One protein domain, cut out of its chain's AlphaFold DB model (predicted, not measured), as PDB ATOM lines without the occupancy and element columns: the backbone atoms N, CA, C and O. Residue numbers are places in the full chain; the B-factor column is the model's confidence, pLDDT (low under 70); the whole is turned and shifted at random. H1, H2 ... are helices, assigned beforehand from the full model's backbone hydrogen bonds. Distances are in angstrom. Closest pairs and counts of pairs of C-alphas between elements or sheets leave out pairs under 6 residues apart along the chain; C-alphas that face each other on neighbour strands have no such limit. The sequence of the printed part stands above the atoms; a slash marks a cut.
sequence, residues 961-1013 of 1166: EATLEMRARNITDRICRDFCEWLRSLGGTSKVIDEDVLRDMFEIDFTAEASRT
ATOM      1  N   GLU A 961     -65.447 -12.017 -20.161       60.81
ATOM      2  CA  GLU A 961     -64.762 -11.099 -19.252       60.81
ATOM      3  C   GLU A 961     -63.401 -10.638 -19.794       60.81
ATOM      4  O   GLU A 961     -62.866  -9.641 -19.312       60.81
ATOM      5  N   ALA A 962     -62.880 -11.290 -20.842       66.38
ATOM      6  CA  ALA A 962     -61.589 -10.953 -21.420       66.38
ATOM      7  C   ALA A 962     -61.589  -9.553 -22.058       66.38
ATOM      8  O   ALA A 962     -62.416  -9.206 -22.920       66.38
ATOM      9  N   THR A 963     -60.610  -8.742 -21.654       67.50
ATOM     10  CA  THR A 963     -60.333  -7.431 -22.254       67.50
ATOM     11  C   THR A 963     -59.975  -7.577 -23.737       67.50
ATOM     12  O   THR A 963     -59.713  -8.680 -24.223       67.50
ATOM     13  N   LEU A 964     -59.981  -6.470 -24.487       65.81
ATOM     14  CA  LEU A 964     -59.523  -6.506 -25.879       65.81
ATOM     15  C   LEU A 964     -58.045  -6.921 -25.955       65.81
ATOM     16  O   LEU A 964     -57.714  -7.768 -26.773       65.81
ATOM     17  N   GLU A 965     -57.202  -6.431 -25.039       68.44
ATOM     18  CA  GLU A 965     -55.807  -6.872 -24.890       68.44
ATOM     19  C   GLU A 965     -55.688  -8.383 -24.647       68.44
ATOM     20  O   GLU A 965     -54.924  -9.058 -25.323       68.44
ATOM     21  N   MET A 966     -56.458  -8.938 -23.705       70.19
ATOM     22  CA  MET A 966     -56.412 -10.364 -23.362       70.19
ATOM     23  C   MET A 966     -56.888 -11.251 -24.520       70.19
ATOM     24  O   MET A 966     -56.343 -12.331 -24.728       70.19
ATOM     25  N   ARG A 967     -57.865 -10.789 -25.312       71.62
ATOM     26  CA  ARG A 967     -58.288 -11.481 -26.540       71.62
ATOM     27  C   ARG A 967     -57.283 -11.338 -27.677       71.62
ATOM     28  O   ARG A 967     -57.078 -12.314 -28.385       71.62
ATOM     29  N   ALA A 968     -56.650 -10.175 -27.830       77.12
ATOM     30  CA  ALA A 968     -55.563  -9.987 -28.785       77.12
ATOM     31  C   ALA A 968     -54.402 -10.937 -28.458       77.12
ATOM     32  O   ALA A 968     -54.048 -11.738 -29.312       77.12
ATOM     33  N   ARG A 969     -53.925 -10.959 -27.202       77.31
ATOM     34  CA  ARG A 969     -52.906 -11.911 -26.728       77.31
ATOM     35  C   ARG A 969     -53.332 -13.362 -26.966       77.31
ATOM     36  O   ARG A 969     -52.644 -14.051 -27.695       77.31
ATOM     37  N   ASN A 970     -54.506 -13.813 -26.507       80.94
ATOM     38  CA  ASN A 970     -54.962 -15.195 -26.765       80.94
ATOM     39  C   ASN A 970     -55.016 -15.574 -28.263       80.94
ATOM     40  O   ASN A 970     -54.827 -16.745 -28.596       80.94
ATOM     41  N   ILE A 971     -55.283 -14.617 -29.161       81.62
ATOM     42  CA  ILE A 971     -55.260 -14.834 -30.615       81.62
ATOM     43  C   ILE A 971     -53.818 -14.862 -31.142       81.62
ATOM     44  O   ILE A 971     -53.481 -15.801 -31.855       81.62
ATOM     45  N   THR A 972     -52.955 -13.917 -30.760       81.12
ATOM     46  CA  THR A 972     -51.523 -13.908 -31.117       81.12
ATOM     47  C   THR A 972     -50.823 -15.171 -30.614       81.12
ATOM     48  O   THR A 972     -50.185 -15.865 -31.393       81.12
ATOM     49  N   ASP A 973     -51.029 -15.540 -29.351       83.94
ATOM     50  CA  ASP A 973     -50.532 -16.758 -28.707       83.94
ATOM     51  C   ASP A 973     -51.002 -18.028 -29.418       83.94
ATOM     52  O   ASP A 973     -50.309 -19.045 -29.420       83.94
ATOM     53  N   ARG A 974     -52.216 -18.018 -29.980       84.69
ATOM     54  CA  ARG A 974     -52.699 -19.115 -30.817       84.69
ATOM     55  C   ARG A 974     -51.997 -19.105 -32.173       84.69
ATOM     56  O   ARG A 974     -51.450 -20.127 -32.542       84.69
ATOM     57  N   ILE A 975     -51.959 -17.975 -32.878       84.50
ATOM     58  CA  ILE A 975     -51.296 -17.858 -34.187       84.50
ATOM     59  C   ILE A 975     -49.819 -18.270 -34.089       84.50
ATOM     60  O   ILE A 975     -49.341 -18.993 -34.956       84.50
ATOM     61  N   CYS A 976     -49.120 -17.891 -33.016       84.19
ATOM     62  CA  CYS A 976     -47.728 -18.274 -32.793       84.19
ATOM     63  C   CYS A 976     -47.572 -19.787 -32.581       84.19
ATOM     64  O   CYS A 976     -46.674 -20.385 -33.166       84.19
ATOM     65  N   ARG A 977     -48.473 -20.431 -31.822       85.88
ATOM     66  CA  ARG A 977     -48.500 -21.897 -31.671       85.88
ATOM     67  C   ARG A 977     -48.845 -22.607 -32.975       85.88
ATOM     68  O   ARG A 977     -48.063 -23.446 -33.404       85.88
ATOM     69  N   ASP A 978     -49.951 -22.232 -33.617       87.69
ATOM     70  CA  ASP A 978     -50.430 -22.810 -34.878       87.69
ATOM     71  C   ASP A 978     -49.328 -22.690 -35.972       87.69
ATOM     72  O   ASP A 978     -49.075 -23.637 -36.718       87.69
ATOM     73  N   PHE A 979     -48.588 -21.569 -36.020       84.50
ATOM     74  CA  PHE A 979     -47.446 -21.358 -36.925       84.50
ATOM     75  C   PHE A 979     -46.190 -22.149 -36.534       84.50
ATOM     76  O   PHE A 979     -45.555 -22.752 -37.398       84.50
ATOM     77  N   CYS A 980     -45.811 -22.191 -35.253       83.88
ATOM     78  CA  CYS A 980     -44.662 -22.984 -34.810       83.88
ATOM     79  C   CYS A 980     -44.924 -24.495 -34.952       83.88
ATOM     80  O   CYS A 980     -44.004 -25.240 -35.277       83.88
ATOM     81  N   GLU A 981     -46.163 -24.963 -34.779       86.12
ATOM     82  CA  GLU A 981     -46.592 -26.334 -35.087       86.12
ATOM     83  C   GLU A 981     -46.525 -26.635 -36.594       86.12
ATOM     84  O   GLU A 981     -45.999 -27.678 -36.988       86.12
ATOM     85  N   TRP A 982     -46.930 -25.691 -37.446       86.38
ATOM     86  CA  TRP A 982     -46.758 -25.786 -38.899       86.38
ATOM     87  C   TRP A 982     -45.278 -25.811 -39.334       86.38
ATOM     88  O   TRP A 982     -44.887 -26.656 -40.137       86.38
ATOM     89  N   LEU A 983     -44.407 -24.977 -38.753       83.69
ATOM     90  CA  LEU A 983     -42.959 -25.044 -39.014       83.69
ATOM     91  C   LEU A 983     -42.341 -26.379 -38.570       83.69
ATOM     92  O   LEU A 983     -41.467 -26.913 -39.259       83.69
ATOM     93  N   ARG A 984     -42.801 -26.940 -37.443       83.50
ATOM     94  CA  ARG A 984     -42.386 -28.270 -36.964       83.50
ATOM     95  C   ARG A 984     -42.844 -29.376 -37.927       83.50
ATOM     96  O   ARG A 984     -42.068 -30.295 -38.184       83.50
ATOM     97  N   SER A 985     -44.051 -29.287 -38.498       84.56
ATOM     98  CA  SER A 985     -44.563 -30.288 -39.451       84.56
ATOM     99  C   SER A 985     -43.872 -30.241 -40.822       84.56
ATOM    100  O   SER A 985     -43.707 -31.283 -41.452       84.56
ATOM    101  N   LEU A 986     -43.358 -29.076 -41.233       82.88
ATOM    102  CA  LEU A 986     -42.496 -28.910 -42.415       82.88
ATOM    103  C   LEU A 986     -41.055 -29.433 -42.233       82.88
ATOM    104  O   LEU A 986     -40.230 -29.288 -43.134       82.88
ATOM    105  N   GLY A 987     -40.718 -30.028 -41.083       74.69
ATOM    106  CA  GLY A 987     -39.368 -30.520 -40.791       74.69
ATOM    107  C   GLY A 987     -38.374 -29.427 -40.378       74.69
ATOM    108  O   GLY A 987     -37.173 -29.691 -40.301       74.69
ATOM    109  N   GLY A 988     -38.848 -28.213 -40.079       71.12
ATOM    110  CA  GLY A 988     -38.021 -27.151 -39.514       71.12
ATOM    111  C   GLY A 988     -37.507 -27.538 -38.126       71.12
ATOM    112  O   GLY A 988     -38.284 -27.761 -37.196       71.12
ATOM    113  N   THR A 989     -36.184 -27.613 -37.957       62.44
ATOM    114  CA  THR A 989     -35.578 -27.954 -36.661       62.44
ATOM    115  C   THR A 989     -35.900 -26.883 -35.619       62.44
ATOM    116  O   THR A 989     -35.565 -25.712 -35.806       62.44
ATOM    117  N   SER A 990     -36.516 -27.293 -34.508       57.38
ATOM    118  CA  SER A 990     -37.201 -26.440 -33.525       57.38
ATOM    119  C   SER A 990     -36.265 -25.614 -32.620       57.38
ATOM    120  O   SER A 990     -36.221 -25.842 -31.410       57.38
ATOM    121  N   LYS A 991     -35.441 -24.738 -33.210       63.16
ATOM    122  CA  LYS A 991     -34.403 -23.941 -32.518       63.16
ATOM    123  C   LYS A 991     -34.132 -22.549 -33.116       63.16
ATOM    124  O   LYS A 991     -33.163 -21.911 -32.719       63.16
ATOM    125  N   VAL A 992     -34.898 -22.120 -34.122       67.81
ATOM    126  CA  VAL A 992     -34.634 -20.868 -34.873       67.81
ATOM    127  C   VAL A 992     -35.724 -19.817 -34.651       67.81
ATOM    128  O   VAL A 992     -35.429 -18.628 -34.650       67.81
ATOM    129  N   ILE A 993     -36.970 -20.251 -34.447       72.06
ATOM    130  CA  ILE A 993     -38.115 -19.392 -34.135       72.06
ATOM    131  C   ILE A 993     -38.884 -20.075 -33.005       72.06
ATOM    132  O   ILE A 993     -39.532 -21.101 -33.226       72.06
ATOM    133  N   ASP A 994     -38.777 -19.516 -31.803       80.25
ATOM    134  CA  ASP A 994     -39.571 -19.921 -30.644       80.25
ATOM    135  C   ASP A 994     -40.848 -19.077 -30.553       80.25
ATOM    136  O   ASP A 994     -40.897 -17.939 -31.025       80.25
ATOM    137  N   GLU A 995     -41.884 -19.633 -29.922       82.56
ATOM    138  CA  GLU A 995     -43.219 -19.022 -29.834       82.56
ATOM    139  C   GLU A 995     -43.186 -17.631 -29.179       82.56
ATOM    140  O   GLU A 995     -43.956 -16.760 -29.570       82.56
ATOM    141  N   ASP A 996     -42.255 -17.393 -28.250       80.00
ATOM    142  CA  ASP A 996     -42.083 -16.102 -27.575       80.00
ATOM    143  C   ASP A 996     -41.319 -15.066 -28.412       80.00
ATOM    144  O   ASP A 996     -41.675 -13.893 -28.388       80.00
ATOM    145  N   VAL A 997     -40.330 -15.484 -29.212       81.81
ATOM    146  CA  VAL A 997     -39.625 -14.587 -30.152       81.81
ATOM    147  C   VAL A 997     -40.576 -14.144 -31.263       81.81
ATOM    148  O   VAL A 997     -40.591 -12.983 -31.663       81.81
ATOM    149  N   LEU A 998     -41.420 -15.063 -31.734       82.38
ATOM    150  CA  LEU A 998     -42.462 -14.763 -32.707       82.38
ATOM    151  C   LEU A 998     -43.531 -13.824 -32.126       82.38
ATOM    152  O   LEU A 998     -43.970 -12.902 -32.807       82.38
ATOM    153  N   ARG A 999     -43.915 -14.026 -30.859       81.12
ATOM    154  CA  ARG A 999     -44.847 -13.160 -30.122       81.12
ATOM    155  C   ARG A 999     -44.308 -11.734 -29.979       81.12
ATOM    156  O   ARG A 999     -45.065 -10.804 -30.221       81.12
ATOM    157  N   ASP A1000     -43.025 -11.581 -29.649       78.44
ATOM    158  CA  ASP A1000     -42.308 -10.298 -29.540       78.44
ATOM    159  C   ASP A1000     -42.234  -9.579 -30.903       78.44
ATOM    160  O   ASP A1000     -42.651  -8.429 -31.035       78.44
ATOM    161  N   MET A1001     -41.860 -10.298 -31.973       74.69
ATOM    162  CA  MET A1001     -41.879  -9.782 -33.355       74.69
ATOM    163  C   MET A1001     -43.269  -9.342 -33.852       74.69
ATOM    164  O   MET A1001     -43.356  -8.563 -34.804       74.69
ATOM    165  N   PHE A1002     -44.349  -9.840 -33.241       68.94
ATOM    166  CA  PHE A1002     -45.737  -9.505 -33.570       68.94
ATOM    167  C   PHE A1002     -46.490  -8.802 -32.421       68.94
ATOM    168  O   PHE A1002     -47.725  -8.721 -32.469       68.94
ATOM    169  N   GLU A1003     -45.805  -8.250 -31.409       66.56
ATOM    170  CA  GLU A1003     -46.476  -7.475 -30.360       66.56
ATOM    171  C   GLU A1003     -46.927  -6.118 -30.923       66.56
ATOM    172  O   GLU A1003     -46.187  -5.137 -30.994       66.56
ATOM    173  N   ILE A1004     -48.196  -6.066 -31.348       59.00
ATOM    174  CA  ILE A1004     -48.860  -4.829 -31.764       59.00
ATOM    175  C   ILE A1004     -49.062  -3.964 -30.521       59.00
ATOM    176  O   ILE A1004     -50.075  -4.066 -29.819       59.00
ATOM    177  N   ASP A1005     -48.075  -3.110 -30.269       52.03
ATOM    178  CA  ASP A1005     -47.996  -2.258 -29.097       52.03
ATOM    179  C   ASP A1005     -49.144  -1.227 -29.071       52.03
ATOM    180  O   ASP A1005     -49.091  -0.120 -29.620       52.03
ATOM    181  N   PHE A1006     -50.236  -1.614 -28.404       52.97
ATOM    182  CA  PHE A1006     -51.469  -0.833 -28.256       52.97
ATOM    183  C   PHE A1006     -51.272   0.473 -27.459       52.97
ATOM    184  O   PHE A1006     -52.230   1.215 -27.224       52.97
ATOM    185  N   THR A1007     -50.044   0.766 -27.017       54.12
ATOM    186  CA  THR A1007     -49.668   2.013 -26.346       54.12
ATOM    187  C   THR A1007     -49.511   3.205 -27.296       54.12
ATOM    188  O   THR A1007     -49.545   4.339 -26.804       54.12
ATOM    189  N   ALA A1008     -49.402   2.964 -28.612       55.41
ATOM    190  CA  ALA A1008     -49.127   3.952 -29.659       55.41
ATOM    191  C   ALA A1008     -49.879   5.287 -29.483       55.41
ATOM    192  O   ALA A1008     -51.114   5.332 -29.425       55.41
ATOM    193  N   GLU A1009     -49.140   6.401 -29.462       54.97
ATOM    194  CA  GLU A1009     -49.662   7.739 -29.131       54.97
ATOM    195  C   GLU A1009     -50.753   8.247 -30.087       54.97
ATOM    196  O   GLU A1009     -51.603   9.049 -29.692       54.97
ATOM    197  N   ALA A1010     -50.803   7.728 -31.319       56.44
ATOM    198  CA  ALA A1010     -51.889   7.965 -32.272       56.44
ATOM    199  C   ALA A1010     -53.279   7.614 -31.695       56.44
ATOM    200  O   ALA A1010     -54.262   8.305 -31.963       56.44
ATOM    201  N   SER A1011     -53.365   6.588 -30.838       56.88
ATOM    202  CA  SER A1011     -54.609   6.210 -30.149       56.88
ATOM    203  C   SER A1011     -55.022   7.205 -29.056       56.88
ATOM    204  O   SER A1011     -56.210   7.377 -28.792       56.88
ATOM    205  N   ARG A1012     -54.049   7.886 -28.434       60.34
ATOM    206  CA  ARG A1012     -54.259   8.850 -27.337       60.34
ATOM    207  C   ARG A1012     -54.562  10.258 -27.847       60.34
ATOM    208  O   ARG A1012     -55.236  11.023 -27.163       60.34
ATOM    209  N   THR A1013     -54.064  10.605 -29.034       60.69
ATOM    210  CA  THR A1013     -54.224  11.936 -29.644       60.69
ATOM    211  C   THR A1013     -55.520  12.093 -30.451       60.69
ATOM    212  O   THR A1013     -55.999  13.217 -30.615       60.69
TER     213      THR A1013
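This is residues 961 to 1013 of the 1166 residues of an uncharacterized protein of Ooceraea biroi (UniProt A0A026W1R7). One long helix, H1, makes most of the length, and after it the chain folds back along one side of H1 as a run of loops that holds the short helix H2, which packs on H1 near its mid-length, at residues 972 to 980. Beyond H2 the returning stretch runs on to a free tail, residues 1007 to 1013, which ends in the small helix H3. The printed part has 53 residues with three named helices, H1, H2 and H3 in that order, and no named strand, and its class is all helix. It is loose, with a radius of gyration of the C-alphas of 13.9 A, and flat, spanning 46 by 25 by 12 A.

H1, residues 964 to 985, begins at C-alpha 964 at (-59.523, -6.506, -25.879) and is 31.2 A long from first to last C-alpha. H2, residues 995 to 1001, measures 10.0 A. H3, residues 1009 to 1013, measures 6.2 A and ends at C-alpha 1013 at (-54.224, 11.936, -29.644).

H1 touches H2 with residues 972 to 980 alone. The closest C-alphas of the two are those of Cys 976 and Glu 995, 5.4 A apart. Their lines stand at a steep tilt of 61 degrees, and they run opposite ways. H3 is apart from H1 and from H2. In H1, H2 and H3 every O i to N i+4 pair is within hydrogen-bond range.

The two C-alphas farthest apart, those of Gly 987 and Thr 1013, are 46.3 A from each other. The printed part has no cut. The links H1 to H2, with 9 residues, and H2 to H3, with 7, are short but not tight. The mean pLDDT of the printed part is 72.9, and it is under 70 in residues 961 to 965, 989 to 992 and 1002 to 1013.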